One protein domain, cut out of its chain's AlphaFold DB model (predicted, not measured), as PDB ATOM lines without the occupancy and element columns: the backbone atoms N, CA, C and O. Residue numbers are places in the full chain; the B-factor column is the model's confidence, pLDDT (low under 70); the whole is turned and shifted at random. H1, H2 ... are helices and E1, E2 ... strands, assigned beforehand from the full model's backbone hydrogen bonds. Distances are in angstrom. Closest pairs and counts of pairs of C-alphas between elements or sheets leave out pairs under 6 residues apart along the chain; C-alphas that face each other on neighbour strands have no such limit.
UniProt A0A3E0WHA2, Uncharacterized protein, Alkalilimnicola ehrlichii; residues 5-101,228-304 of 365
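This is residues 5 to 101 and 228 to 304 of the 365 residues of an uncharacterized protein of Alkalilimnicola ehrlichii (UniProt A0A3E0WHA2). A parallel four-stranded sheet, in the order E3, E4, E2, E5, makes the core of a three-layer body, with H2 and H3 packed on one face and the long helix H5 on the other. The first stretch, residues 5 to 16, folds back on itself away from this body; E1 has its centre 26.8 A from the mean of the C-alphas. The 174 printed residues include six named helices and five named strands, in the order E1 H1 H2 E2 H3 E3 H4 E4 H5 E5 H6; the class is mixed, with 85 residues, under half, in named elements. The whole is compact, with a radius of gyration of the C-alphas of 16.6 A and spans of 50 by 39 by 38 A.

E1, residues 14 to 16, pairs with no named strand; its residues 14 to 15 pair antiparallel with residues 5 to 6. H1, residues 23 to 28, touches no helix. The sheet runs E3, residues 90 to 93, E4, residues 239 to 243, E2, residues 66 to 70, and E5, residues 280 to 283. Within hydrogen-bond range are N 92 and O 241, 2.9 A, N 240 and O 66, 2.8 A, and N 281 and O 67, 2.8 A. H2, residues 40 to 54, is on the sheet at a height of 10.6 A; the closest C-alphas of H2 and E5 are Ile 45 and Leu 281, 6.4 A. H3, residues 75 to 83, is on the same face at 10.2 A and touches H2, closest C-alphas Leu 46 and Ser 81, 6.6 A, at a shallow tilt of 28 degrees, the same way. H4, residues 230 to 235, only grazes the sheet with residues 230 to 234. H5, residues 248 to 271, is on the opposite face at 10.0 A, along the strands at 14 degrees to E2 on the local plane. Residues 260 to 264 of H5 alone touch H4, closest C-alphas Pro 231 and Glu 264, 6.3 A. H6, residues 296 to 299, only just touches residues 262 to 265 of H5, with 3 pairs of C-alphas within 8 A, the closest Ala 262 and Leu 297, 5.5 A. E2, H3, E3 and E4, H5, E5 are split strand-helix-strand units, two parallel strands with another between them, both right-handed crossovers. Every O i to N i+4 pair is within range in H3, H4 and H5, 9 of 11 in H2, and 0 of 2 in H1, where 3 of 3 O i to N i+3 pairs are; H6 is too short for one.

E1 begins at C-alpha 14 (-12.799, 41.061, -32.522). H2 is 19.5 A long, E4 13.2 A and E2 12.8 A. H5, 35.2 A, runs from C-alpha 248 (-41.180, 23.299, -59.027) to C-alpha 271 (-31.525, 3.477, -31.537).

The C-alphas of Ser 11 and Asp 98, the farthest apart, are 53.0 A apart. Residues 102 to 227 are not printed; C-alphas 101 and 228 are 6.1 A apart. The links H1 to H2, H2 to E2 and E5 to H6 are long. Mean pLDDT of the printed part is 79.3; it is under 70 at residue 23 and residues 54 to 63, 272 to 275 and 286 to 304.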
ATOM      1  N   ASP A   5     -14.222  38.629 -38.490       85.44
ATOM      2  CA  ASP A   5     -14.545  39.308 -37.234       85.44
ATOM      3  C   ASP A   5     -15.455  38.404 -36.390       85.44
ATOM      4  O   ASP A   5     -16.492  37.932 -36.860       85.44
ATOM      5  N   ASP A   6     -15.044  38.120 -35.157       82.94
ATOM      6  CA  ASP A   6     -15.852  37.429 -34.156       82.94
ATOM      7  C   ASP A   6     -16.828  38.430 -33.532       82.94
ATOM      8  O   ASP A   6     -16.414  39.414 -32.913       82.94
ATOM      9  N   ILE A   7     -18.121  38.174 -33.729       84.69
ATOM     10  CA  ILE A   7     -19.238  39.015 -33.282       84.69
ATOM     11  C   ILE A   7     -20.001  38.398 -32.104       84.69
ATOM     12  O   ILE A   7     -21.158  38.748 -31.874       84.69
ATOM     13  N   SER A   8     -19.380  37.473 -31.362       82.69
ATOM     14  CA  SER A   8     -19.975  36.896 -30.145       82.69
ATOM     15  C   SER A   8     -20.404  37.978 -29.141       82.69
ATOM     16  O   SER A   8     -21.395  37.804 -28.436       82.69
ATOM     17  N   ASP A   9     -19.701  39.116 -29.132       83.19
ATOM     18  CA  ASP A   9     -20.155  40.383 -28.559       83.19
ATOM     19  C   ASP A   9     -20.350  41.420 -29.686       83.19
ATOM     20  O   ASP A   9     -19.366  41.947 -30.217       83.19
ATOM     21  N   PRO A  10     -21.601  41.749 -30.061       80.81
ATOM     22  CA  PRO A  10     -21.880  42.717 -31.121       80.81
ATOM     23  C   PRO A  10     -21.355  44.127 -30.832       80.81
ATOM     24  O   PRO A  10     -21.191  44.918 -31.760       80.81
ATOM     25  N   SER A  11     -21.119  44.463 -29.560       86.94
ATOM     26  CA  SER A  11     -20.636  45.784 -29.152       86.94
ATOM     27  C   SER A  11     -19.120  45.939 -29.286       86.94
ATOM     28  O   SER A  11     -18.626  47.066 -29.343       86.94
ATOM     29  N   SER A  12     -18.389  44.825 -29.393       86.94
ATOM     30  CA  SER A  12     -16.932  44.810 -29.523       86.94
ATOM     31  C   SER A  12     -16.458  43.676 -30.447       86.94
ATOM     32  O   SER A  12     -15.899  42.678 -29.980       86.94
ATOM     33  N   PRO A  13     -16.666  43.802 -31.774       88.00
ATOM     34  CA  PRO A  13     -16.208  42.802 -32.730       88.00
ATOM     35  C   PRO A  13     -14.690  42.625 -32.666       88.00
ATOM     36  O   PRO A  13     -13.927  43.595 -32.729       88.00
ATOM     37  N   ARG A  14     -14.229  41.376 -32.578       88.50
ATOM     38  CA  ARG A  14     -12.799  41.061 -32.522       88.50
ATOM     39  C   ARG A  14     -12.319  40.516 -33.856       88.50
ATOM     40  O   ARG A  14     -12.751  39.452 -34.285       88.50
ATOM     41  N   ARG A  15     -11.314  41.157 -34.449       87.88
ATOM     42  CA  ARG A  15     -10.671  40.629 -35.656       87.88
ATOM     43  C   ARG A  15      -9.864  39.366 -35.354       87.88
ATOM     44  O   ARG A  15      -8.956  39.365 -34.520       87.88
ATOM     45  N   VAL A  16     -10.169  38.293 -36.070       86.12
ATOM     46  CA  VAL A  16      -9.528  36.980 -35.994       86.12
ATOM     47  C   VAL A  16      -8.772  36.725 -37.304       86.12
ATOM     48  O   VAL A  16      -9.395  36.561 -38.352       86.12
ATOM     49  N   PRO A  17      -7.427  36.653 -37.296       79.38
ATOM     50  CA  PRO A  17      -6.629  36.537 -38.521       79.38
ATOM     51  C   PRO A  17      -6.823  35.204 -39.254       79.38
ATOM     52  O   PRO A  17      -6.670  35.146 -40.476       79.38
ATOM     53  N   ARG A  18      -7.180  34.141 -38.522       79.12
ATOM     54  CA  ARG A  18      -7.464  32.807 -39.058       79.12
ATOM     55  C   ARG A  18      -8.675  32.206 -38.353       79.12
ATOM     56  O   ARG A  18      -8.528  31.485 -37.372       79.12
ATOM     57  N   ALA A  19      -9.865  32.489 -38.864       77.56
ATOM     58  CA  ALA A  19     -11.088  31.878 -38.369       77.56
ATOM     59  C   ALA A  19     -11.092  30.373 -38.664       77.56
ATOM     60  O   ALA A  19     -10.818  29.935 -39.793       77.56
ATOM     61  N   VAL A  20     -11.401  29.585 -37.641       75.50
ATOM     62  CA  VAL A  20     -11.554  28.131 -37.707       75.50
ATOM     63  C   VAL A  20     -12.917  27.806 -37.129       75.50
ATOM     64  O   VAL A  20     -13.241  28.281 -36.046       75.50
ATOM     65  N   ILE A  21     -13.705  27.006 -37.846       75.12
ATOM     66  CA  ILE A  21     -14.955  26.468 -37.311       75.12
ATOM     67  C   ILE A  21     -14.586  25.268 -36.434       75.12
ATOM     68  O   ILE A  21     -14.030  24.298 -36.958       75.12
ATOM     69  N   PRO A  22     -14.825  25.319 -35.109       73.50
ATOM     70  CA  PRO A  22     -14.547  24.188 -34.237       73.50
ATOM     71  C   PRO A  22     -15.396  22.982 -34.635       73.50
ATOM     72  O   PRO A  22     -16.563  23.134 -34.993       73.50
ATOM     73  N   ARG A  23     -14.845  21.771 -34.502       69.50
ATOM     74  CA  ARG A  23     -15.559  20.541 -34.886       69.50
ATOM     75  C   ARG A  23     -16.907  20.385 -34.175       69.50
ATOM     76  O   ARG A  23     -17.874  19.948 -34.785       69.50
ATOM     77  N   SER A  24     -16.976  20.780 -32.904       72.06
ATOM     78  CA  SER A  24     -18.202  20.730 -32.098       72.06
ATOM     79  C   SER A  24     -19.356  21.536 -32.699       72.06
ATOM     80  O   SER A  24     -20.510  21.192 -32.465       72.06
ATOM     81  N   VAL A  25     -19.060  22.565 -33.499       76.62
ATOM     82  CA  VAL A  25     -20.075  23.415 -34.134       76.62
ATOM     83  C   VAL A  25     -20.797  22.698 -35.272       76.62
ATOM     84  O   VAL A  25     -21.968  22.981 -35.508       76.62
ATOM     85  N   PHE A  26     -20.174  21.713 -35.928       75.62
ATOM     86  CA  PHE A  26     -20.851  20.951 -36.985       75.62
ATOM     87  C   PHE A  26     -22.058  20.155 -36.468       75.62
ATOM     88  O   PHE A  26     -23.000  19.934 -37.222       75.62
ATOM     89  N   ASN A  27     -22.092  19.827 -35.172       74.31
ATOM     90  CA  ASN A  27     -23.246  19.183 -34.537       74.31
ATOM     91  C   ASN A  27     -24.415  20.149 -34.264       74.31
ATOM     92  O   ASN A  27     -25.490  19.708 -33.864       74.31
ATOM     93  N   TYR A  28     -24.223  21.462 -34.429       74.31
ATOM     94  CA  TYR A  28     -25.248  22.483 -34.174       74.31
ATOM     95  C   TYR A  28     -25.871  23.057 -35.450       74.31
ATOM     96  O   TYR A  28     -26.820  23.835 -35.367       74.31
ATOM     97  N   GLY A  29     -25.366  22.658 -36.618       80.44
ATOM     98  CA  GLY A  29     -25.704  23.284 -37.888       80.44
ATOM     99  C   GLY A  29     -24.981  24.621 -38.079       80.44
ATOM    100  O   GLY A  29     -24.595  25.303 -37.131       80.44
ATOM    101  N   ILE A  30     -24.767  24.986 -39.341       83.75
ATOM    102  CA  ILE A  30     -24.087  26.224 -39.731       83.75
ATOM    103  C   ILE A  30     -24.956  26.923 -40.767       83.75
ATOM    104  O   ILE A  30     -25.335  26.322 -41.770       83.75
ATOM    105  N   LEU A  31     -25.244  28.202 -40.535       86.12
ATOM    106  CA  LEU A  31     -25.946  29.056 -41.485       86.12
ATOM    107  C   LEU A  31     -24.968  30.071 -42.075       86.12
ATOM    108  O   LEU A  31     -24.367  30.861 -41.349       86.12
ATOM    109  N   LEU A  32     -24.826  30.060 -43.400       85.19
ATOM    110  CA  LEU A  32     -23.967  30.988 -44.131       85.19
ATOM    111  C   LEU A  32     -24.828  32.033 -44.843       85.19
ATOM    112  O   LEU A  32     -25.569  31.716 -45.772       85.19
ATOM    113  N   LEU A  33     -24.714  33.290 -44.416       84.44
ATOM    114  CA  LEU A  33     -25.467  34.418 -44.964       84.44
ATOM    115  C   LEU A  33     -24.554  35.338 -45.773       84.44
ATOM    116  O   LEU A  33     -23.402  35.569 -45.419       84.44
ATOM    117  N   GLY A  34     -25.078  35.876 -46.871       83.44
ATOM    118  CA  GLY A  34     -24.344  36.797 -47.731       83.44
ATOM    119  C   GLY A  34     -25.020  37.000 -49.080       83.44
ATOM    120  O   GLY A  34     -25.782  36.145 -49.541       83.44
ATOM    121  N   GLY A  35     -24.720  38.125 -49.731       80.88
ATOM    122  CA  GLY A  35     -25.232  38.448 -51.063       80.88
ATOM    123  C   GLY A  35     -24.777  37.470 -52.155       80.88
ATOM    124  O   GLY A  35     -23.976  36.551 -51.932       80.88
ATOM    125  N   MET A  36     -25.298  37.661 -53.367       80.94
ATOM    126  CA  MET A  36     -24.806  36.965 -54.558       80.94
ATOM    127  C   MET A  36     -23.325  37.307 -54.782       80.94
ATOM    128  O   MET A  36     -22.918  38.449 -54.590       80.94
ATOM    129  N   GLY A  37     -22.501  36.314 -55.128       81.06
ATOM    130  CA  GLY A  37     -21.057  36.509 -55.324       81.06
ATOM    131  C   GLY A  37     -20.221  36.642 -54.042       81.06
ATOM    132  O   GLY A  37     -19.000  36.675 -54.130       81.06
ATOM    133  N   ALA A  38     -20.824  36.620 -52.846       84.75
ATOM    134  CA  ALA A  38     -20.098  36.714 -51.568       84.75
ATOM    135  C   ALA A  38     -19.237  35.474 -51.222       84.75
ATOM    136  O   ALA A  38     -18.663  35.397 -50.140       84.75
ATOM    137  N   GLY A  39     -19.175  34.474 -52.108       83.38
ATOM    138  CA  GLY A  39     -18.352  33.279 -51.917       83.38
ATOM    139  C   GLY A  39     -18.918  32.239 -50.945       83.38
ATOM    140  O   GLY A  39     -18.154  31.407 -50.473       83.38
ATOM    141  N   LYS A  40     -20.231  32.239 -50.656       87.00
ATOM    142  CA  LYS A  40     -20.878  31.273 -49.736       87.00
ATOM    143  C   LYS A  40     -20.595  29.813 -50.109       87.00
ATOM    144  O   LYS A  40     -20.094  29.054 -49.286       87.00
ATOM    145  N   THR A  41     -20.862  29.448 -51.362       86.44
ATOM    146  CA  THR A  41     -20.656  28.093 -51.891       86.44
ATOM    147  C   THR A  41     -19.181  27.685 -51.825       86.44
ATOM    148  O   THR A  41     -18.863  26.585 -51.385       86.44
ATOM    149  N   VAL A  42     -18.272  28.598 -52.190       84.69
ATOM    150  CA  VAL A  42     -16.824  28.336 -52.217       84.69
ATOM    151  C   VAL A  42     -16.253  28.193 -50.805       84.69
ATOM    152  O   VAL A  42     -15.607  27.199 -50.499       84.69
ATOM    153  N   SER A  43     -16.503  29.162 -49.927       80.81
ATOM    154  CA  SER A  43     -15.935  29.186 -48.573       80.81
ATOM    155  C   SER A  43     -16.608  28.195 -47.622       80.81
ATOM    156  O   SER A  43     -15.969  27.719 -46.688       80.81
ATOM    157  N   GLY A  44     -17.893  27.910 -47.844       83.56
ATOM    158  CA  GLY A  44     -18.703  27.019 -47.025       83.56
ATOM    159  C   GLY A  44     -18.637  25.572 -47.482       83.56
ATOM    160  O   GLY A  44     -17.995  24.751 -46.840       83.56
ATOM    161  N   ILE A  45     -19.314  25.271 -48.592       87.06
ATOM    162  CA  ILE A  45     -19.520  23.899 -49.073       87.06
ATOM    163  C   ILE A  45     -18.230  23.342 -49.670       87.06
ATOM    164  O   ILE A  45     -17.722  22.337 -49.187       87.06
ATOM    165  N   LEU A  46     -17.651  24.009 -50.669       85.81
ATOM    166  CA  LEU A  46     -16.421  23.527 -51.306       85.81
ATOM    167  C   LEU A  46     -15.236  23.539 -50.335       85.81
ATOM    168  O   LEU A  46     -14.448  22.604 -50.322       85.81
ATOM    169  N   GLY A  47     -15.136  24.556 -49.473       82.94
ATOM    170  CA  GLY A  47     -14.137  24.600 -48.406       82.94
ATOM    171  C   GLY A  47     -14.286  23.453 -47.402       82.94
ATOM    172  O   GLY A  47     -13.278  22.906 -46.953       82.94
ATOM    173  N   PHE A  48     -15.523  23.062 -47.079       83.81
ATOM    174  CA  PHE A  48     -15.799  21.878 -46.268       83.81
ATOM    175  C   PHE A  48     -15.362  20.603 -46.992       83.81
ATOM    176  O   PHE A  48     -14.586  19.841 -46.424       83.81
ATOM    177  N   LEU A  49     -15.801  20.394 -48.236       84.25
ATOM    178  CA  LEU A  49     -15.466  19.199 -49.016       84.25
ATOM    179  C   LEU A  49     -13.952  19.058 -49.195       84.25
ATOM    180  O   LEU A  49     -13.403  18.003 -48.897       84.25
ATOM    181  N   TYR A  50     -13.267  20.138 -49.574       79.31
ATOM    182  CA  TYR A  50     -11.811  20.162 -49.678       79.31
ATOM    183  C   TYR A  50     -11.151  19.750 -48.362       79.31
ATOM    184  O   TYR A  50     -10.282  18.891 -48.353       79.31
ATOM    185  N   ALA A  51     -11.586  20.302 -47.226       75.56
ATOM    186  CA  ALA A  51     -11.003  19.967 -45.929       75.56
ATOM    187  C   ALA A  51     -11.208  18.500 -45.502       75.56
ATOM    188  O   ALA A  51     -10.435  18.027 -44.672       75.56
ATOM    189  N   HIS A  52     -12.225  17.807 -46.030       73.56
ATOM    190  CA  HIS A  52     -12.591  16.446 -45.619       73.56
ATOM    191  C   HIS A  52     -12.144  15.358 -46.603       73.56
ATOM    192  O   HIS A  52     -11.764  14.278 -46.160       73.56
ATOM    193  N   PHE A  53     -12.170  15.626 -47.909       71.38
ATOM    194  CA  PHE A  53     -11.892  14.614 -48.936       71.38
ATOM    195  C   PHE A  53     -10.469  14.693 -49.511       71.38
ATOM    196  O   PHE A  53      -9.900  13.649 -49.826       71.38
ATOM    197  N   ASP A  54      -9.874  15.888 -49.593       67.94
ATOM    198  CA  ASP A  54      -8.560  16.114 -50.234       67.94
ATOM    199  C   ASP A  54      -7.519  16.771 -49.303       67.94
ATOM    200  O   ASP A  54      -6.309  16.670 -49.494       67.94
ATOM    201  N   GLY A  55      -7.979  17.430 -48.239       59.53
ATOM    202  CA  GLY A  55      -7.139  18.135 -47.278       59.53
ATOM    203  C   GLY A  55      -6.327  17.212 -46.353       59.53
ATOM    204  O   GLY A  55      -6.516  15.995 -46.334       59.53
ATOM    205  N   PRO A  56      -5.425  17.786 -45.531       52.72
ATOM    206  CA  PRO A  56      -4.616  17.025 -44.579       52.72
ATOM    207  C   PRO A  56      -5.510  16.210 -43.622       52.72
ATOM    208  O   PRO A  56      -6.204  16.778 -42.766       52.72
ATOM    209  N   ARG A  57      -5.516  14.875 -43.792       51.34
ATOM    210  CA  ARG A  57      -6.365  13.897 -43.068       51.34
ATOM    211  C   ARG A  57      -6.151  13.893 -41.551       51.34
ATOM    212  O   ARG A  57      -6.958  13.370 -40.799       51.34
ATOM    213  N   ASP A  58      -5.080  14.519 -41.092       46.97
ATOM    214  CA  ASP A  58      -4.708  14.761 -39.700       46.97
ATOM    215  C   ASP A  58      -5.666  15.713 -38.954       46.97
ATOM    216  O   ASP A  58      -5.585  15.845 -37.728       46.97
ATOM    217  N   ARG A  59      -6.605  16.375 -39.649       49.69
ATOM    218  CA  ARG A  59      -7.460  17.414 -39.053       49.69
ATOM    219  C   ARG A  59      -8.898  17.044 -38.754       49.69
ATOM    220  O   ARG A  59      -9.502  17.843 -38.034       49.69
ATOM    221  N   LEU A  60      -9.421  15.886 -39.163       50.97
ATOM    222  CA  LEU A  60     -10.789  15.394 -38.892       50.97
ATOM    223  C   LEU A  60     -10.784  13.847 -38.806       50.97
ATOM    224  O   LEU A  60      -9.859  13.246 -39.340       50.97
ATOM    225  N   PRO A  61     -11.705  13.201 -38.055       49.62
ATOM    226  CA  PRO A  61     -11.687  11.745 -37.886       49.62
ATOM    227  C   PRO A  61     -12.086  11.021 -39.187       49.62
ATOM    228  O   PRO A  61     -12.450  11.681 -40.153       49.62
ATOM    229  N   GLU A  62     -11.962   9.689 -39.164       58.34
ATOM    230  CA  GLU A  62     -12.408   8.657 -40.125       58.34
ATOM    231  C   GLU A  62     -13.410   9.096 -41.213       58.34
ATOM    232  O   GLU A  62     -14.300   9.898 -40.953       58.34
ATOM    233  N   GLN A  63     -13.270   8.513 -42.412       66.00
ATOM    234  CA  GLN A  63     -14.125   8.665 -43.604       66.00
ATOM    235  C   GLN A  63     -15.517   9.254 -43.296       66.00
ATOM    236  O   GLN A  63     -16.399   8.560 -42.795       66.00
ATOM    237  N   LEU A  64     -15.681  10.558 -43.552       78.31
ATOM    238  CA  LEU A  64     -16.919  11.296 -43.305       78.31
ATOM    239  C   LEU A  64     -17.716  11.391 -44.608       78.31
ATOM    240  O   LEU A  64     -17.230  11.952 -45.590       78.31
ATOM    241  N   GLY A  65     -18.943  10.880 -44.590       86.62
ATOM    242  CA  GLY A  65     -19.894  11.027 -45.685       86.62
ATOM    243  C   GLY A  65     -20.470  12.435 -45.748       86.62
ATOM    244  O   GLY A  65     -20.227  13.269 -44.877       86.62
ATOM    245  N   ALA A  66     -21.252  12.721 -46.781       90.44
ATOM    246  CA  ALA A  66     -21.988  13.978 -46.881       90.44
ATOM    247  C   ALA A  66     -23.124  13.853 -47.892       90.44
ATOM    248  O   ALA A  66     -23.024  13.108 -48.860       90.44
ATOM    249  N   ALA A  67     -24.175  14.650 -47.727       93.62
ATOM    250  CA  ALA A  67     -25.128  14.904 -48.802       93.62
ATOM    251  C   ALA A  67     -25.061  16.376 -49.199       93.62
ATOM    252  O   ALA A  67     -25.351  17.255 -48.389       93.62
ATOM    253  N   VAL A  68     -24.674  16.651 -50.442       92.62
ATOM    254  CA  VAL A  68     -24.663  18.005 -51.009       92.62
ATOM    255  C   VAL A  68     -25.915  18.198 -51.840       92.62
ATOM    256  O   VAL A  68     -26.197  17.390 -52.716       92.62
ATOM    257  N   PHE A  69     -26.636  19.283 -51.591       91.94
ATOM    258  CA  PHE A  69     -27.816  19.661 -52.347       91.94
ATOM    259  C   PHE A  69     -27.544  20.967 -53.086       91.94
ATOM    260  O   PHE A  69     -27.419  22.031 -52.474       91.94
ATOM    261  N   ASP A  70     -27.445  20.873 -54.408       90.56
ATOM    262  CA  ASP A  70     -27.290  22.016 -55.298       90.56
ATOM    263  C   ASP A  70     -28.656  22.528 -55.757       90.56
ATOM    264  O   ASP A  70     -29.263  21.949 -56.659       90.56
ATOM    265  N   GLY A  71     -29.121  23.621 -55.149       81.94
ATOM    266  CA  GLY A  71     -30.370  24.283 -55.522       81.94
ATOM    267  C   GLY A  71     -30.266  25.248 -56.711       81.94
ATOM    268  O   GLY A  71     -31.295  25.761 -57.160       81.94
ATOM    269  N   LYS A  72     -29.056  25.545 -57.211       82.31
ATOM    270  CA  LYS A  72     -28.875  26.406 -58.395       82.31
ATOM    271  C   LYS A  72     -29.058  25.622 -59.686       82.31
ATOM    272  O   LYS A  72     -29.527  26.189 -60.670       82.31
ATOM    273  N   GLY A  73     -28.737  24.327 -59.662       78.44
ATOM    274  CA  GLY A  73     -28.752  23.480 -60.853       78.44
ATOM    275  C   GLY A  73     -27.591  23.768 -61.791       78.44
ATOM    276  O   GLY A  73     -27.719  23.606 -63.004       78.44
ATOM    277  N   GLU A  74     -26.482  24.265 -61.246       82.44
ATOM    278  CA  GLU A  74     -25.277  24.532 -62.010       82.44
ATOM    279  C   GLU A  74     -24.258  23.434 -61.716       82.44
ATOM    280  O   GLU A  74     -23.770  23.279 -60.599       82.44
ATOM    281  N   LEU A  75     -23.818  22.725 -62.757       88.19
ATOM    282  CA  LEU A  75     -22.782  21.697 -62.617       88.19
ATOM    283  C   LEU A  75     -21.402  22.253 -62.217       88.19
ATOM    284  O   LEU A  75     -20.466  21.474 -62.065       88.19
ATOM    285  N   ASP A  76     -21.236  23.568 -62.048       88.81
ATOM    286  CA  ASP A  76     -19.975  24.174 -61.608       88.81
ATOM    287  C   ASP A  76     -19.561  23.669 -60.218       88.81
ATOM    288  O   ASP A  76     -18.407  23.282 -60.032       88.81
ATOM    289  N   MET A  77     -20.495  23.573 -59.261       88.50
ATOM    290  CA  MET A  77     -20.174  23.058 -57.924       88.50
ATOM    291  C   MET A  77     -19.736  21.590 -57.980       88.50
ATOM    292  O   MET A  77     -18.727  21.235 -57.372       88.50
ATOM    293  N   TYR A  78     -20.449  20.768 -58.753       91.38
ATOM    294  CA  TYR A  78     -20.098  19.365 -58.982       91.38
ATOM    295  C   TYR A  78     -18.716  19.225 -59.643       91.38
ATOM    296  O   TYR A  78     -17.846  18.509 -59.156       91.38
ATOM    297  N   ARG A  79     -18.464  19.961 -60.731       92.00
ATOM    298  CA  ARG A  79     -17.180  19.920 -61.450       92.00
ATOM    299  C   ARG A  79     -16.021  20.354 -60.563       92.00
ATOM    300  O   ARG A  79     -14.951  19.757 -60.631       92.00
ATOM    301  N   ARG A  80     -16.224  21.370 -59.719       89.62
ATOM    302  CA  ARG A  80     -15.213  21.807 -58.750       89.62
ATOM    303  C   ARG A  80     -14.971  20.763 -57.670       89.62
ATOM    304  O   ARG A  80     -13.810  20.562 -57.341       89.62
ATOM    305  N   SER A  81     -16.012  20.113 -57.136       87.50
ATOM    306  CA  SER A  81     -15.842  19.061 -56.122       87.50
ATOM    307  C   SER A  81     -15.048  17.881 -56.688       87.50
ATOM    308  O   SER A  81     -14.055  17.473 -56.097       87.50
ATOM    309  N   VAL A  82     -15.393  17.413 -57.890       89.19
ATOM    310  CA  VAL A  82     -14.648  16.348 -58.579       89.19
ATOM    311  C   VAL A  82     -13.217  16.791 -58.893       89.19
ATOM    312  O   VAL A  82     -12.268  16.060 -58.627       89.19
ATOM    313  N   GLY A  83     -13.040  18.012 -59.405       85.75
ATOM    314  CA  GLY A  83     -11.727  18.561 -59.754       85.75
ATOM    315  C   GLY A  83     -10.775  18.735 -58.565       85.75
ATOM    316  O   GLY A  83      -9.565  18.728 -58.766       85.75
ATOM    317  N   MET A  84     -11.300  18.855 -57.342       83.06
ATOM    318  CA  MET A  84     -10.511  18.861 -56.102       83.06
ATOM    319  C   MET A  84     -10.399  17.478 -55.447       83.06
ATOM    320  O   MET A  84     -10.108  17.402 -54.265       83.06
ATOM    321  N   GLY A  85     -10.707  16.388 -56.154       81.25
ATOM    322  CA  GLY A  85     -10.611  15.024 -55.617       81.25
ATOM    323  C   GLY A  85     -11.800  14.570 -54.760       81.25
ATOM    324  O   GLY A  85     -11.893  13.390 -54.428       81.25
ATOM    325  N   ALA A  86     -12.764  15.448 -54.465       85.25
ATOM    326  CA  ALA A  86     -14.014  15.110 -53.785       85.25
ATOM    327  C   ALA A  86     -15.048  14.575 -54.795       85.25
ATOM    328  O   ALA A  86     -16.022  15.249 -55.148       85.25
ATOM    329  N   THR A  87     -14.807  13.365 -55.300       88.69
ATOM    330  CA  THR A  87     -15.739  12.676 -56.205       88.69
ATOM    331  C   THR A  87     -16.839  11.995 -55.388       88.69
ATOM    332  O   THR A  87     -16.504  11.249 -54.468       88.69
ATOM    333  N   PRO A  88     -18.130  12.242 -55.672       91.94
ATOM    334  CA  PRO A  88     -19.210  11.581 -54.948       91.94
ATOM    335  C   PRO A  88     -19.309  10.100 -55.311       91.94
ATOM    336  O   PRO A  88     -19.152   9.739 -56.477       91.94
ATOM    337  N   ASP A  89     -19.632   9.270 -54.318       94.12
ATOM    338  CA  ASP A  89     -20.010   7.869 -54.523       94.12
ATOM    339  C   ASP A  89     -21.279   7.782 -55.379       94.12
ATOM    340  O   ASP A  89     -21.380   6.938 -56.265       94.12
ATOM    341  N   TYR A  90     -22.224   8.701 -55.149       97.00
ATOM    342  CA  TYR A  90     -23.478   8.764 -55.891       97.00
ATOM    343  C   TYR A  90     -23.795  10.179 -56.379       97.00
ATOM    344  O   TYR A  90     -23.716  11.165 -55.647       97.00
ATOM    345  N   PHE A  91     -24.236  10.264 -57.629       96.38
ATOM    346  CA  PHE A  91     -24.746  11.482 -58.255       96.38
ATOM    347  C   PHE A  91     -26.199  11.285 -58.671       96.38
ATOM    348  O   PHE A  91     -26.477  10.453 -59.535       96.38
ATOM    349  N   PHE A  92     -27.104  12.067 -58.091       96.69
ATOM    350  CA  PHE A  92     -28.519  12.092 -58.442       96.69
ATOM    351  C   PHE A  92     -28.881  13.434 -59.073       96.69
ATOM    352  O   PHE A  92     -28.521  14.488 -58.550       96.69
ATOM    353  N   SER A  93     -29.669  13.411 -60.148       94.25
ATOM    354  CA  SER A  93     -30.292  14.611 -60.691       94.25
ATOM    355  C   SER A  93     -31.773  14.413 -60.979       94.25
ATOM    356  O   SER A  93     -32.187  13.441 -61.614       94.25
ATOM    357  N   SER A  94     -32.569  15.414 -60.594       91.25
ATOM    358  CA  SER A  94     -33.986  15.463 -60.953       91.25
ATOM    359  C   SER A  94     -34.220  15.692 -62.450       91.25
ATOM    360  O   SER A  94     -35.311  15.407 -62.929       91.25
ATOM    361  N   GLU A  95     -33.227  16.178 -63.204       87.56
ATOM    362  CA  GLU A  95     -33.419  16.569 -64.611       87.56
ATOM    363  C   GLU A  95     -32.457  15.896 -65.584       87.56
ATOM    364  O   GLU A  95     -32.872  15.523 -66.680       87.56
ATOM    365  N   LEU A  96     -31.200  15.682 -65.192       90.56
ATOM    366  CA  LEU A  96     -30.229  15.071 -66.094       90.56
ATOM    367  C   LEU A  96     -30.510  13.569 -66.276       90.56
ATOM    368  O   LEU A  96     -30.827  12.887 -65.293       90.56
ATOM    369  N   PRO A  97     -30.411  13.046 -67.515       86.44
ATOM    370  CA  PRO A  97     -30.394  11.608 -67.747       86.44
ATOM    371  C   PRO A  97     -29.133  10.986 -67.128       86.44
ATOM    372  O   PRO A  97     -28.188  11.695 -66.783       86.44
ATOM    373  N   ASP A  98     -29.137   9.664 -66.973       86.69
ATOM    374  CA  ASP A  98     -27.974   8.880 -66.527       86.69
ATOM    375  C   ASP A  98     -27.408   9.268 -65.147       86.69
ATOM    376  O   ASP A  98     -26.225   9.091 -64.863       86.69
ATOM    377  N   SER A  99     -28.260   9.785 -64.257       94.06
ATOM    378  CA  SER A  99     -27.952   9.869 -62.828       94.06
ATOM    379  C   SER A  99     -28.406   8.607 -62.097       94.06
ATOM    380  O   SER A  99     -29.318   7.912 -62.549       94.06
ATOM    381  N   HIS A 100     -27.844   8.382 -60.914       97.06
ATOM    382  CA  HIS A 100     -28.264   7.317 -60.010       97.06
ATOM    383  C   HIS A 100     -29.742   7.443 -59.641       97.06
ATOM    384  O   HIS A 100     -30.345   8.521 -59.736       97.06
ATOM    385  N   SER A 101     -30.311   6.320 -59.231       96.94
ATOM    386  CA  SER A 101     -31.713   6.158 -58.886       96.94
ATOM    387  C   SER A 101     -31.947   6.142 -57.374       96.94
ATOM    388  O   SER A 101     -31.077   5.793 -56.579       96.94
ATOM    389  N   ILE A 228     -29.284   4.539 -54.601       97.56
ATOM    390  CA  ILE A 228     -29.211   5.359 -53.393       97.56
ATOM    391  C   ILE A 228     -30.255   4.872 -52.388       97.56
ATOM    392  O   ILE A 228     -31.446   5.166 -52.514       97.56
ATOM    393  N   ASP A 229     -29.776   4.204 -51.341       95.62
ATOM    394  CA  ASP A 229     -30.525   3.939 -50.113       95.62
ATOM    395  C   ASP A 229     -30.000   4.827 -48.973       95.62
ATOM    396  O   ASP A 229     -28.814   4.807 -48.646       95.62
ATOM    397  N   ILE A 230     -30.873   5.649 -48.384       94.69
ATOM    398  CA  ILE A 230     -30.471   6.679 -47.410       94.69
ATOM    399  C   ILE A 230     -29.883   6.076 -46.120       94.69
ATOM    400  O   ILE A 230     -28.822   6.544 -45.700       94.69
ATOM    401  N   PRO A 231     -30.493   5.051 -45.491       92.38
ATOM    402  CA  PRO A 231     -29.881   4.347 -44.364       92.38
ATOM    403  C   PRO A 231     -28.476   3.803 -44.666       92.38
ATOM    404  O   PRO A 231     -27.549   4.066 -43.892       92.38
ATOM    405  N   SER A 232     -28.283   3.101 -45.789       93.25
ATOM    406  CA  SER A 232     -26.959   2.610 -46.204       93.25
ATOM    407  C   SER A 232     -25.964   3.745 -46.440       93.25
ATOM    408  O   SER A 232     -24.874   3.738 -45.880       93.25
ATOM    409  N   VAL A 233     -26.349   4.782 -47.184       93.94
ATOM    410  CA  VAL A 233     -25.501   5.957 -47.445       93.94
ATOM    411  C   VAL A 233     -25.014   6.618 -46.153       93.94
ATOM    412  O   VAL A 233     -23.842   6.978 -46.041       93.94
ATOM    413  N   VAL A 234     -25.900   6.775 -45.167       91.25
ATOM    414  CA  VAL A 234     -25.576   7.430 -43.895       91.25
ATOM    415  C   VAL A 234     -24.705   6.536 -43.011       91.25
ATOM    416  O   VAL A 234     -23.740   7.020 -42.413       91.25
ATOM    417  N   SER A 235     -25.034   5.248 -42.909       88.12
ATOM    418  CA  SER A 235     -24.295   4.284 -42.081       88.12
ATOM    419  C   SER A 235     -22.903   3.972 -42.634       88.12
ATOM    420  O   SER A 235     -21.947   3.895 -41.867       88.12
ATOM    421  N   GLU A 236     -22.765   3.884 -43.956       90.19
ATOM    422  CA  GLU A 236     -21.497   3.631 -44.651       90.19
ATOM    423  C   GLU A 236     -20.696   4.908 -44.941       90.19
ATOM    424  O   GLU A 236     -19.641   4.838 -45.573       90.19
ATOM    425  N   GLN A 237     -21.181   6.075 -44.500       88.69
ATOM    426  CA  GLN A 237     -20.514   7.369 -44.688       88.69
ATOM    427  C   GLN A 237     -20.194   7.675 -46.162       88.69
ATOM    428  O   GLN A 237     -19.113   8.162 -46.499       88.69
ATOM    429  N   LYS A 238     -21.153   7.409 -47.052       91.81
ATOM    430  CA  LYS A 238     -21.033   7.714 -48.482       91.81
ATOM    431  C   LYS A 238     -21.212   9.204 -48.751       91.81
ATOM    432  O   LYS A 238     -21.922   9.910 -48.031       91.81
ATOM    433  N   TYR A 239     -20.578   9.688 -49.810       92.12
ATOM    434  CA  TYR A 239     -20.773  11.030 -50.335       92.12
ATOM    435  C   TYR A 239     -21.778  11.013 -51.492       92.12
ATOM    436  O   TYR A 239     -21.546  10.403 -52.534       92.12
ATOM    437  N   VAL A 240     -22.890  11.729 -51.325       95.75
ATOM    438  CA  VAL A 240     -23.933  11.888 -52.341       95.75
ATOM    439  C   VAL A 240     -24.050  13.340 -52.783       95.75
ATOM    440  O   VAL A 240     -24.098  14.260 -51.963       95.75
ATOM    441  N   PHE A 241     -24.144  13.546 -54.093       95.50
ATOM    442  CA  PHE A 241     -24.409  14.845 -54.699       95.50
ATOM    443  C   PHE A 241     -25.789  14.853 -55.362       95.50
ATOM    444  O   PHE A 241     -26.039  14.110 -56.311       95.50
ATOM    445  N   PHE A 242     -26.669  15.734 -54.891       95.44
ATOM    446  CA  PHE A 242     -28.000  15.975 -55.433       95.44
ATOM    447  C   PHE A 242     -28.003  17.257 -56.270       95.44
ATOM    448  O   PHE A 242     -27.921  18.364 -55.739       95.44
ATOM    449  N   HIS A 243     -28.128  17.104 -57.586       94.31
ATOM    450  CA  HIS A 243     -28.298  18.192 -58.545       94.31
ATOM    451  C   HIS A 243     -29.792  18.486 -58.759       94.31
ATOM    452  O   HIS A 243     -30.487  17.738 -59.461       94.31
ATOM    453  N   LEU A 244     -30.273  19.570 -58.141       92.06
ATOM    454  CA  LEU A 244     -31.685  19.954 -58.057       92.06
ATOM    455  C   LEU A 244     -31.888  21.376 -58.623       92.06
ATOM    456  O   LEU A 244     -31.990  22.337 -57.854       92.06
ATOM    457  N   PRO A 245     -31.943  21.543 -59.961       87.44
ATOM    458  CA  PRO A 245     -32.180  22.844 -60.592       87.44
ATOM    459  C   PRO A 245     -33.461  23.510 -60.095       87.44
ATOM    460  O   PRO A 245     -34.378  22.843 -59.635       87.44
ATOM    461  N   TYR A 246     -33.553  24.839 -60.186       81.94
ATOM    462  CA  TYR A 246     -34.660  25.595 -59.591       81.94
ATOM    463  C   TYR A 246     -35.991  25.472 -60.366       81.94
ATOM    464  O   TYR A 246     -36.507  26.443 -60.920       81.94
ATOM    465  N   THR A 247     -36.583  24.280 -60.367       86.56
ATOM    466  CA  THR A 247     -37.913  23.986 -60.912       86.56
ATOM    467  C   THR A 247     -38.872  23.566 -59.801       86.56
ATOM    468  O   THR A 247     -38.459  23.150 -58.719       86.56
ATOM    469  N   ALA A 248     -40.184  23.706 -60.024       83.81
ATOM    470  CA  ALA A 248     -41.180  23.299 -59.027       83.81
ATOM    471  C   ALA A 248     -41.057  21.809 -58.678       83.81
ATOM    472  O   ALA A 248     -41.076  21.452 -57.507       83.81
ATOM    473  N   PHE A 249     -40.826  20.978 -59.692       87.94
ATOM    474  CA  PHE A 249     -40.598  19.551 -59.533       87.94
ATOM    475  C   PHE A 249     -39.343  19.238 -58.708       87.94
ATOM    476  O   PHE A 249     -39.413  18.490 -57.737       87.94
ATOM    477  N   ALA A 250     -38.201  19.846 -59.039       89.31
ATOM    478  CA  ALA A 250     -36.964  19.638 -58.290       89.31
ATOM    479  C   ALA A 250     -37.067  20.120 -56.834       89.31
ATOM    480  O   ALA A 250     -36.447  19.525 -55.952       89.31
ATOM    481  N   ARG A 251     -37.886  21.147 -56.556       86.81
ATOM    482  CA  ARG A 251     -38.227  21.535 -55.178       86.81
ATOM    483  C   ARG A 251     -38.957  20.429 -54.436       86.81
ATOM    484  O   ARG A 251     -38.543  20.096 -53.330       86.81
ATOM    485  N   ASP A 252     -39.987  19.848 -55.040       87.62
ATOM    486  CA  ASP A 252     -40.756  18.775 -54.408       87.62
ATOM    487  C   ASP A 252     -39.877  17.529 -54.180       87.62
ATOM    488  O   ASP A 252     -39.890  16.947 -53.095       87.62
ATOM    489  N   VAL A 253     -39.016  17.179 -55.144       91.69
ATOM    490  CA  VAL A 253     -38.007  16.115 -54.978       91.69
ATOM    491  C   VAL A 253     -37.025  16.453 -53.850       91.69
ATOM    492  O   VAL A 253     -36.765  15.613 -52.993       91.69
ATOM    493  N   GLY A 254     -36.512  17.683 -53.792       89.94
ATOM    494  CA  GLY A 254     -35.615  18.131 -52.724       89.94
ATOM    495  C   GLY A 254     -36.241  18.026 -51.331       89.94
ATOM    496  O   GLY A 254     -35.584  17.575 -50.394       89.94
ATOM    497  N   ILE A 255     -37.523  18.377 -51.199       85.94
ATOM    498  CA  ILE A 255     -38.287  18.215 -49.953       85.94
ATOM    499  C   ILE A 255     -38.402  16.732 -49.583       85.94
ATOM    500  O   ILE A 255     -38.158  16.375 -48.430       85.94
ATOM    501  N   ALA A 256     -38.726  15.869 -50.551       90.56
ATOM    502  CA  ALA A 256     -38.826  14.428 -50.339       90.56
ATOM    503  C   ALA A 256     -37.512  13.843 -49.802       90.56
ATOM    504  O   ALA A 256     -37.512  13.130 -48.800       90.56
ATOM    505  N   LEU A 257     -36.391  14.202 -50.435       93.12
ATOM    506  CA  LEU A 257     -35.051  13.751 -50.061       93.12
ATOM    507  C   LEU A 257     -34.668  14.205 -48.650       93.12
ATOM    508  O   LEU A 257     -34.199  13.400 -47.848       93.12
ATOM    509  N   VAL A 258     -34.896  15.479 -48.313       89.56
ATOM    510  CA  VAL A 258     -34.622  15.988 -46.960       89.56
ATOM    511  C   VAL A 258     -35.464  15.263 -45.915       89.56
ATOM    512  O   VAL A 258     -34.949  14.951 -44.843       89.56
ATOM    513  N   GLU A 259     -36.722  14.936 -46.218       87.69
ATOM    514  CA  GLU A 259     -37.555  14.156 -45.301       87.69
ATOM    515  C   GLU A 259     -37.023  12.732 -45.108       87.69
ATOM    516  O   GLU A 259     -37.024  12.238 -43.985       87.69
ATOM    517  N   MET A 260     -36.496  12.088 -46.155       92.44
ATOM    518  CA  MET A 260     -35.839  10.780 -46.021       92.44
ATOM    519  C   MET A 260     -34.639  10.847 -45.063       92.44
ATOM    520  O   MET A 260     -34.511  10.001 -44.176       92.44
ATOM    521  N   PHE A 261     -33.797  11.880 -45.177       91.94
ATOM    522  CA  PHE A 261     -32.705  12.107 -44.221       91.94
ATOM    523  C   PHE A 261     -33.215  12.445 -42.811       91.94
ATOM    524  O   PHE A 261     -32.596  12.042 -41.827       91.94
ATOM    525  N   ALA A 262     -34.339  13.157 -42.684       86.50
ATOM    526  CA  ALA A 262     -34.945  13.474 -41.392       86.50
ATOM    527  C   ALA A 262     -35.476  12.224 -40.673       86.50
ATOM    528  O   ALA A 262     -35.275  12.078 -39.462       86.50
ATOM    529  N   SER A 263     -36.124  11.315 -41.407       87.50
ATOM    530  CA  SER A 263     -36.565  10.014 -40.898       87.50
ATOM    531  C   SER A 263     -35.380   9.179 -40.413       87.50
ATOM    532  O   SER A 263     -35.400   8.671 -39.290       87.50
ATOM    533  N   GLU A 264     -34.297   9.117 -41.194       89.56
ATOM    534  CA  GLU A 264     -33.089   8.390 -40.793       89.56
ATOM    535  C   GLU A 264     -32.415   9.022 -39.563       89.56
ATOM    536  O   GLU A 264     -32.060   8.322 -38.615       89.56
ATOM    537  N   ALA A 265     -32.325  10.354 -39.495       85.56
ATOM    538  CA  ALA A 265     -31.819  11.045 -38.309       85.56
ATOM    539  C   ALA A 265     -32.625  10.687 -37.044       85.56
ATOM    540  O   ALA A 265     -32.043  10.427 -35.987       85.56
ATOM    541  N   ARG A 266     -33.959  10.605 -37.153       84.75
ATOM    542  CA  ARG A 266     -34.844  10.202 -36.047       84.75
ATOM    543  C   ARG A 266     -34.607   8.757 -35.618       84.75
ATOM    544  O   ARG A 266     -34.521   8.479 -34.422       84.75
ATOM    545  N   ARG A 267     -34.448   7.842 -36.573       84.50
ATOM    546  CA  ARG A 267     -34.149   6.427 -36.304       84.50
ATOM    547  C   ARG A 267     -32.818   6.253 -35.564       84.50
ATOM    548  O   ARG A 267     -32.736   5.503 -34.587       84.50
ATOM    549  N   ARG A 268     -31.785   6.988 -35.978       83.19
ATOM    550  CA  ARG A 268     -30.461   6.991 -35.328       83.19
ATOM    551  C   ARG A 268     -30.505   7.555 -33.909       83.19
ATOM    552  O   ARG A 268     -29.803   7.053 -33.033       83.19
ATOM    553  N   GLN A 269     -31.360   8.549 -33.666       80.69
ATOM    554  CA  GLN A 269     -31.591   9.090 -32.326       80.69
ATOM    555  C   GLN A 269     -32.238   8.049 -31.400       80.69
ATOM    556  O   GLN A 269     -31.772   7.858 -30.279       80.69
ATOM    557  N   ILE A 270     -33.286   7.359 -31.865       82.38
ATOM    558  CA  ILE A 270     -34.028   6.367 -31.064       82.38
ATOM    559  C   ILE A 270     -33.162   5.143 -30.744       82.38
ATOM    560  O   ILE A 270     -33.177   4.658 -29.618       82.38
ATOM    561  N   SER A 271     -32.387   4.656 -31.716       79.44
ATOM    562  CA  SER A 271     -31.525   3.477 -31.537       79.44
ATOM    563  C   SER A 271     -30.289   3.729 -30.665       79.44
ATOM    564  O   SER A 271     -29.604   2.778 -30.299       79.44
ATOM    565  N   GLY A 272     -29.963   4.989 -30.349       69.69
ATOM    566  CA  GLY A 272     -28.770   5.342 -29.572       69.69
ATOM    567  C   GLY A 272     -27.442   5.111 -30.309       69.69
ATOM    568  O   GLY A 272     -26.378   5.257 -29.715       69.69
ATOM    569  N   THR A 273     -27.487   4.785 -31.604       62.88
ATOM    570  CA  THR A 273     -26.311   4.564 -32.470       62.88
ATOM    571  C   THR A 273     -25.738   5.871 -33.051       62.88
ATOM    572  O   THR A 273     -24.693   5.888 -33.701       62.88
ATOM    573  N   GLY A 274     -26.424   6.997 -32.827       59.91
ATOM    574  CA  GLY A 274     -26.284   8.248 -33.576       59.91
ATOM    575  C   GLY A 274     -25.209   9.242 -33.124       59.91
ATOM    576  O   GLY A 274     -25.528  10.419 -32.991       59.91
ATOM    577  N   ASN A 275     -23.950   8.827 -32.943       62.34
ATOM    578  CA  ASN A 275     -22.869   9.789 -32.647       62.34
ATOM    579  C   ASN A 275     -22.036  10.213 -33.866       62.34
ATOM    580  O   ASN A 275     -21.309  11.204 -33.790       62.34
ATOM    581  N   GLN A 276     -22.119   9.489 -34.986       76.38
ATOM    582  CA  GLN A 276     -21.335   9.833 -36.172       76.38
ATOM    583  C   GLN A 276     -22.009  10.955 -36.967       76.38
ATOM    584  O   GLN A 276     -23.163  10.837 -37.387       76.38
ATOM    585  N   LEU A 277     -21.285  12.053 -37.166       81.12
ATOM    586  CA  LEU A 277     -21.751  13.188 -37.953       81.12
ATOM    587  C   LEU A 277     -22.043  12.743 -39.396       81.12
ATOM    588  O   LEU A 277     -21.260  12.009 -39.984       81.12
ATOM    589  N   TYR A 278     -23.157  13.204 -39.963       87.50
ATOM    590  CA  TYR A 278     -23.432  13.103 -41.396       87.50
ATOM    591  C   TYR A 278     -24.000  14.453 -41.869       87.50
ATOM    592  O   TYR A 278     -25.165  14.755 -41.599       87.50
ATOM    593  N   PRO A 279     -23.176  15.327 -42.469       88.12
ATOM    594  CA  PRO A 279     -23.572  16.679 -42.835       88.12
ATOM    595  C   PRO A 279     -24.488  16.698 -44.065       88.12
ATOM    596  O   PRO A 279     -24.202  16.079 -45.093       88.12
ATOM    597  N   LEU A 280     -25.555  17.496 -43.978       91.56
ATOM    598  CA  LEU A 280     -26.348  17.923 -45.131       91.56
ATOM    599  C   LEU A 280     -25.904  19.340 -45.518       91.56
ATOM    600  O   LEU A 280     -26.065  20.284 -44.743       91.56
ATOM    601  N   LEU A 281     -25.308  19.489 -46.698       90.38
ATOM    602  CA  LEU A 281     -24.766  20.743 -47.217       90.38
ATOM    603  C   LEU A 281     -25.732  21.306 -48.263       90.38
ATOM    604  O   LEU A 281     -25.783  20.815 -49.387       90.38
ATOM    605  N   LEU A 282     -26.512  22.315 -47.884       89.44
ATOM    606  CA  LEU A 282     -27.628  22.820 -48.688       89.44
ATOM    607  C   LEU A 282     -27.283  24.190 -49.307       89.44
ATOM    608  O   LEU A 282     -27.243  25.188 -48.583       89.44
ATOM    609  N   ASP A 283     -27.034  24.261 -50.622       87.12
ATOM    610  CA  ASP A 283     -26.780  25.535 -51.326       87.12
ATOM    611  C   ASP A 283     -28.089  26.185 -51.790       87.12
ATOM    612  O   ASP A 283     -28.964  25.522 -52.342       87.12
ATOM    613  N   ASP A 284     -28.225  27.495 -51.561       75.12
ATOM    614  CA  ASP A 284     -29.413  28.298 -51.905       75.12
ATOM    615  C   ASP A 284     -30.766  27.663 -51.503       75.12
ATOM    616  O   ASP A 284     -31.821  27.894 -52.105       75.12
ATOM    617  N   TRP A 285     -30.760  26.936 -50.379       71.69
ATOM    618  CA  TRP A 285     -31.918  26.207 -49.850       71.69
ATOM    619  C   TRP A 285     -33.063  27.103 -49.360       71.69
ATOM    620  O   TRP A 285     -34.170  26.631 -49.111       71.69
ATOM    621  N   GLY A 286     -32.824  28.419 -49.285       69.44
ATOM    622  CA  GLY A 286     -33.807  29.469 -48.987       69.44
ATOM    623  C   GLY A 286     -35.135  29.302 -49.733       69.44
ATOM    624  O   GLY A 286     -36.206  29.576 -49.201       69.44
ATOM    625  N   LYS A 287     -35.066  28.807 -50.970       63.78
ATOM    626  CA  LYS A 287     -36.227  28.654 -51.850       63.78
ATOM    627  C   LYS A 287     -36.917  27.283 -51.758       63.78
ATOM    628  O   LYS A 287     -37.913  27.075 -52.448       63.78
ATOM    629  N   PHE A 288     -36.389  26.377 -50.934       63.47
ATOM    630  CA  PHE A 288     -36.931  25.046 -50.630       63.47
ATOM    631  C   PHE A 288     -37.583  24.999 -49.232       63.47
ATOM    632  O   PHE A 288     -38.156  23.980 -48.851       63.47
ATOM    633  N   PHE A 289     -37.529  26.094 -48.457       57.88
ATOM    634  CA  PHE A 289     -38.232  26.189 -47.177       57.88
ATOM    635  C   PHE A 289     -39.746  26.279 -47.387       57.88
ATOM    636  O   PHE A 289     -40.252  27.203 -48.024       57.88
ATOM    637  N   MET A 290     -40.472  25.351 -46.766       50.69
ATOM    638  CA  MET A 290     -41.891  25.507 -46.454       50.69
ATOM    639  C   MET A 290     -42.060  26.020 -45.019       50.69
ATOM    640  O   MET A 290     -41.148  25.913 -44.195       50.69
ATOM    641  N   THR A 291     -43.250  26.530 -44.689       42.91
ATOM    642  CA  THR A 291     -43.657  26.931 -43.325       42.91
ATOM    643  C   THR A 291     -43.490  25.815 -42.282       42.91
ATOM    644  O   THR A 291     -43.443  26.097 -41.086       42.91
ATOM    645  N   THR A 292     -43.333  24.568 -42.728       41.69
ATOM    646  CA  THR A 292     -43.075  23.361 -41.933       41.69
ATOM    647  C   THR A 292     -41.804  22.630 -42.381       41.69
ATOM    648  O   THR A 292     -41.785  21.404 -42.478       41.69
ATOM    649  N   PHE A 293     -40.708  23.354 -42.651       43.69
ATOM    650  CA  PHE A 293     -39.394  22.706 -42.724       43.69
ATOM    651  C   PHE A 293     -39.180  21.881 -41.446       43.69
ATOM    652  O   PHE A 293     -39.476  22.394 -40.358       43.69
ATOM    653  N   PRO A 294     -38.699  20.629 -41.535       43.81
ATOM    654  CA  PRO A 294     -38.466  19.804 -40.366       43.81
ATOM    655  C   PRO A 294     -37.331  20.402 -39.515       43.81
ATOM    656  O   PRO A 294     -36.182  19.979 -39.569       43.81
ATOM    657  N   LEU A 295     -37.683  21.361 -38.652       36.88
ATOM    658  CA  LEU A 295     -36.967  21.720 -37.427       36.88
ATOM    659  C   LEU A 295     -36.454  20.496 -36.643       36.88
ATOM    660  O   LEU A 295     -35.410  20.636 -36.003       36.88
ATOM    661  N   PRO A 296     -37.088  19.302 -36.704       38.97
ATOM    662  CA  PRO A 296     -36.474  18.086 -36.200       38.97
ATOM    663  C   PRO A 296     -35.039  17.843 -36.684       38.97
ATOM    664  O   PRO A 296     -34.231  17.504 -35.843       38.97
ATOM    665  N   LEU A 297     -34.632  18.096 -37.934       44.12
ATOM    666  CA  LEU A 297     -33.250  17.797 -38.374       44.12
ATOM    667  C   LEU A 297     -32.157  18.513 -37.551       44.12
ATOM    668  O   LEU A 297     -31.100  17.941 -37.307       44.12
ATOM    669  N   LEU A 298     -32.428  19.729 -37.064       41.09
ATOM    670  CA  LEU A 298     -31.504  20.491 -36.209       41.09
ATOM    671  C   LEU A 298     -31.646  20.157 -34.710       41.09
ATOM    672  O   LEU A 298     -30.726  20.408 -33.934       41.09
ATOM    673  N   ALA A 299     -32.783  19.591 -34.291       35.47
ATOM    674  CA  ALA A 299     -33.093  19.281 -32.889       35.47
ATOM    675  C   ALA A 299     -32.909  17.791 -32.512       35.47
ATOM    676  O   ALA A 299     -32.664  17.474 -31.350       35.47
ATOM    677  N   VAL A 300     -33.020  16.884 -33.487       38.53
ATOM    678  CA  VAL A 300     -33.043  15.408 -33.368       38.53
ATOM    679  C   VAL A 300     -31.634  14.812 -33.333       38.53
ATOM    680  O   VAL A 300     -31.450  13.709 -32.831       38.53
ATOM    681  N   GLY A 301     -30.603  15.561 -33.736       34.75
ATOM    682  CA  GLY A 301     -29.192  15.162 -33.610       34.75
ATOM    683  C   GLY A 301     -28.645  15.107 -32.172       34.75
ATOM    684  O   GLY A 301     -27.436  15.193 -31.982       34.75
ATOM    685  N   ARG A 302     -29.500  15.027 -31.141       40.59
ATOM    686  CA  ARG A 302     -29.087  14.971 -29.728       40.59
ATOM    687  C   ARG A 302     -29.912  13.971 -28.916       40.59
ATOM    688  O   ARG A 302     -31.125  13.913 -29.103       40.59
ATOM    689  N   PRO A 303     -29.343  13.316 -27.892       28.58
ATOM    690  CA  PRO A 303     -30.133  12.953 -26.725       28.58
ATOM    691  C   PRO A 303     -30.578  14.257 -26.038       28.58
ATOM    692  O   PRO A 303     -29.762  15.129 -25.748       28.58
ATOM    693  N   ILE A 304     -31.893  14.414 -25.886       27.66
ATOM    694  CA  ILE A 304     -32.649  15.550 -25.326       27.66
ATOM    695  C   ILE A 304     -31.806  16.530 -24.479       27.66
ATOM    696  O   ILE A 304     -31.429  16.232 -23.347       27.66
TER     697      ILE A 304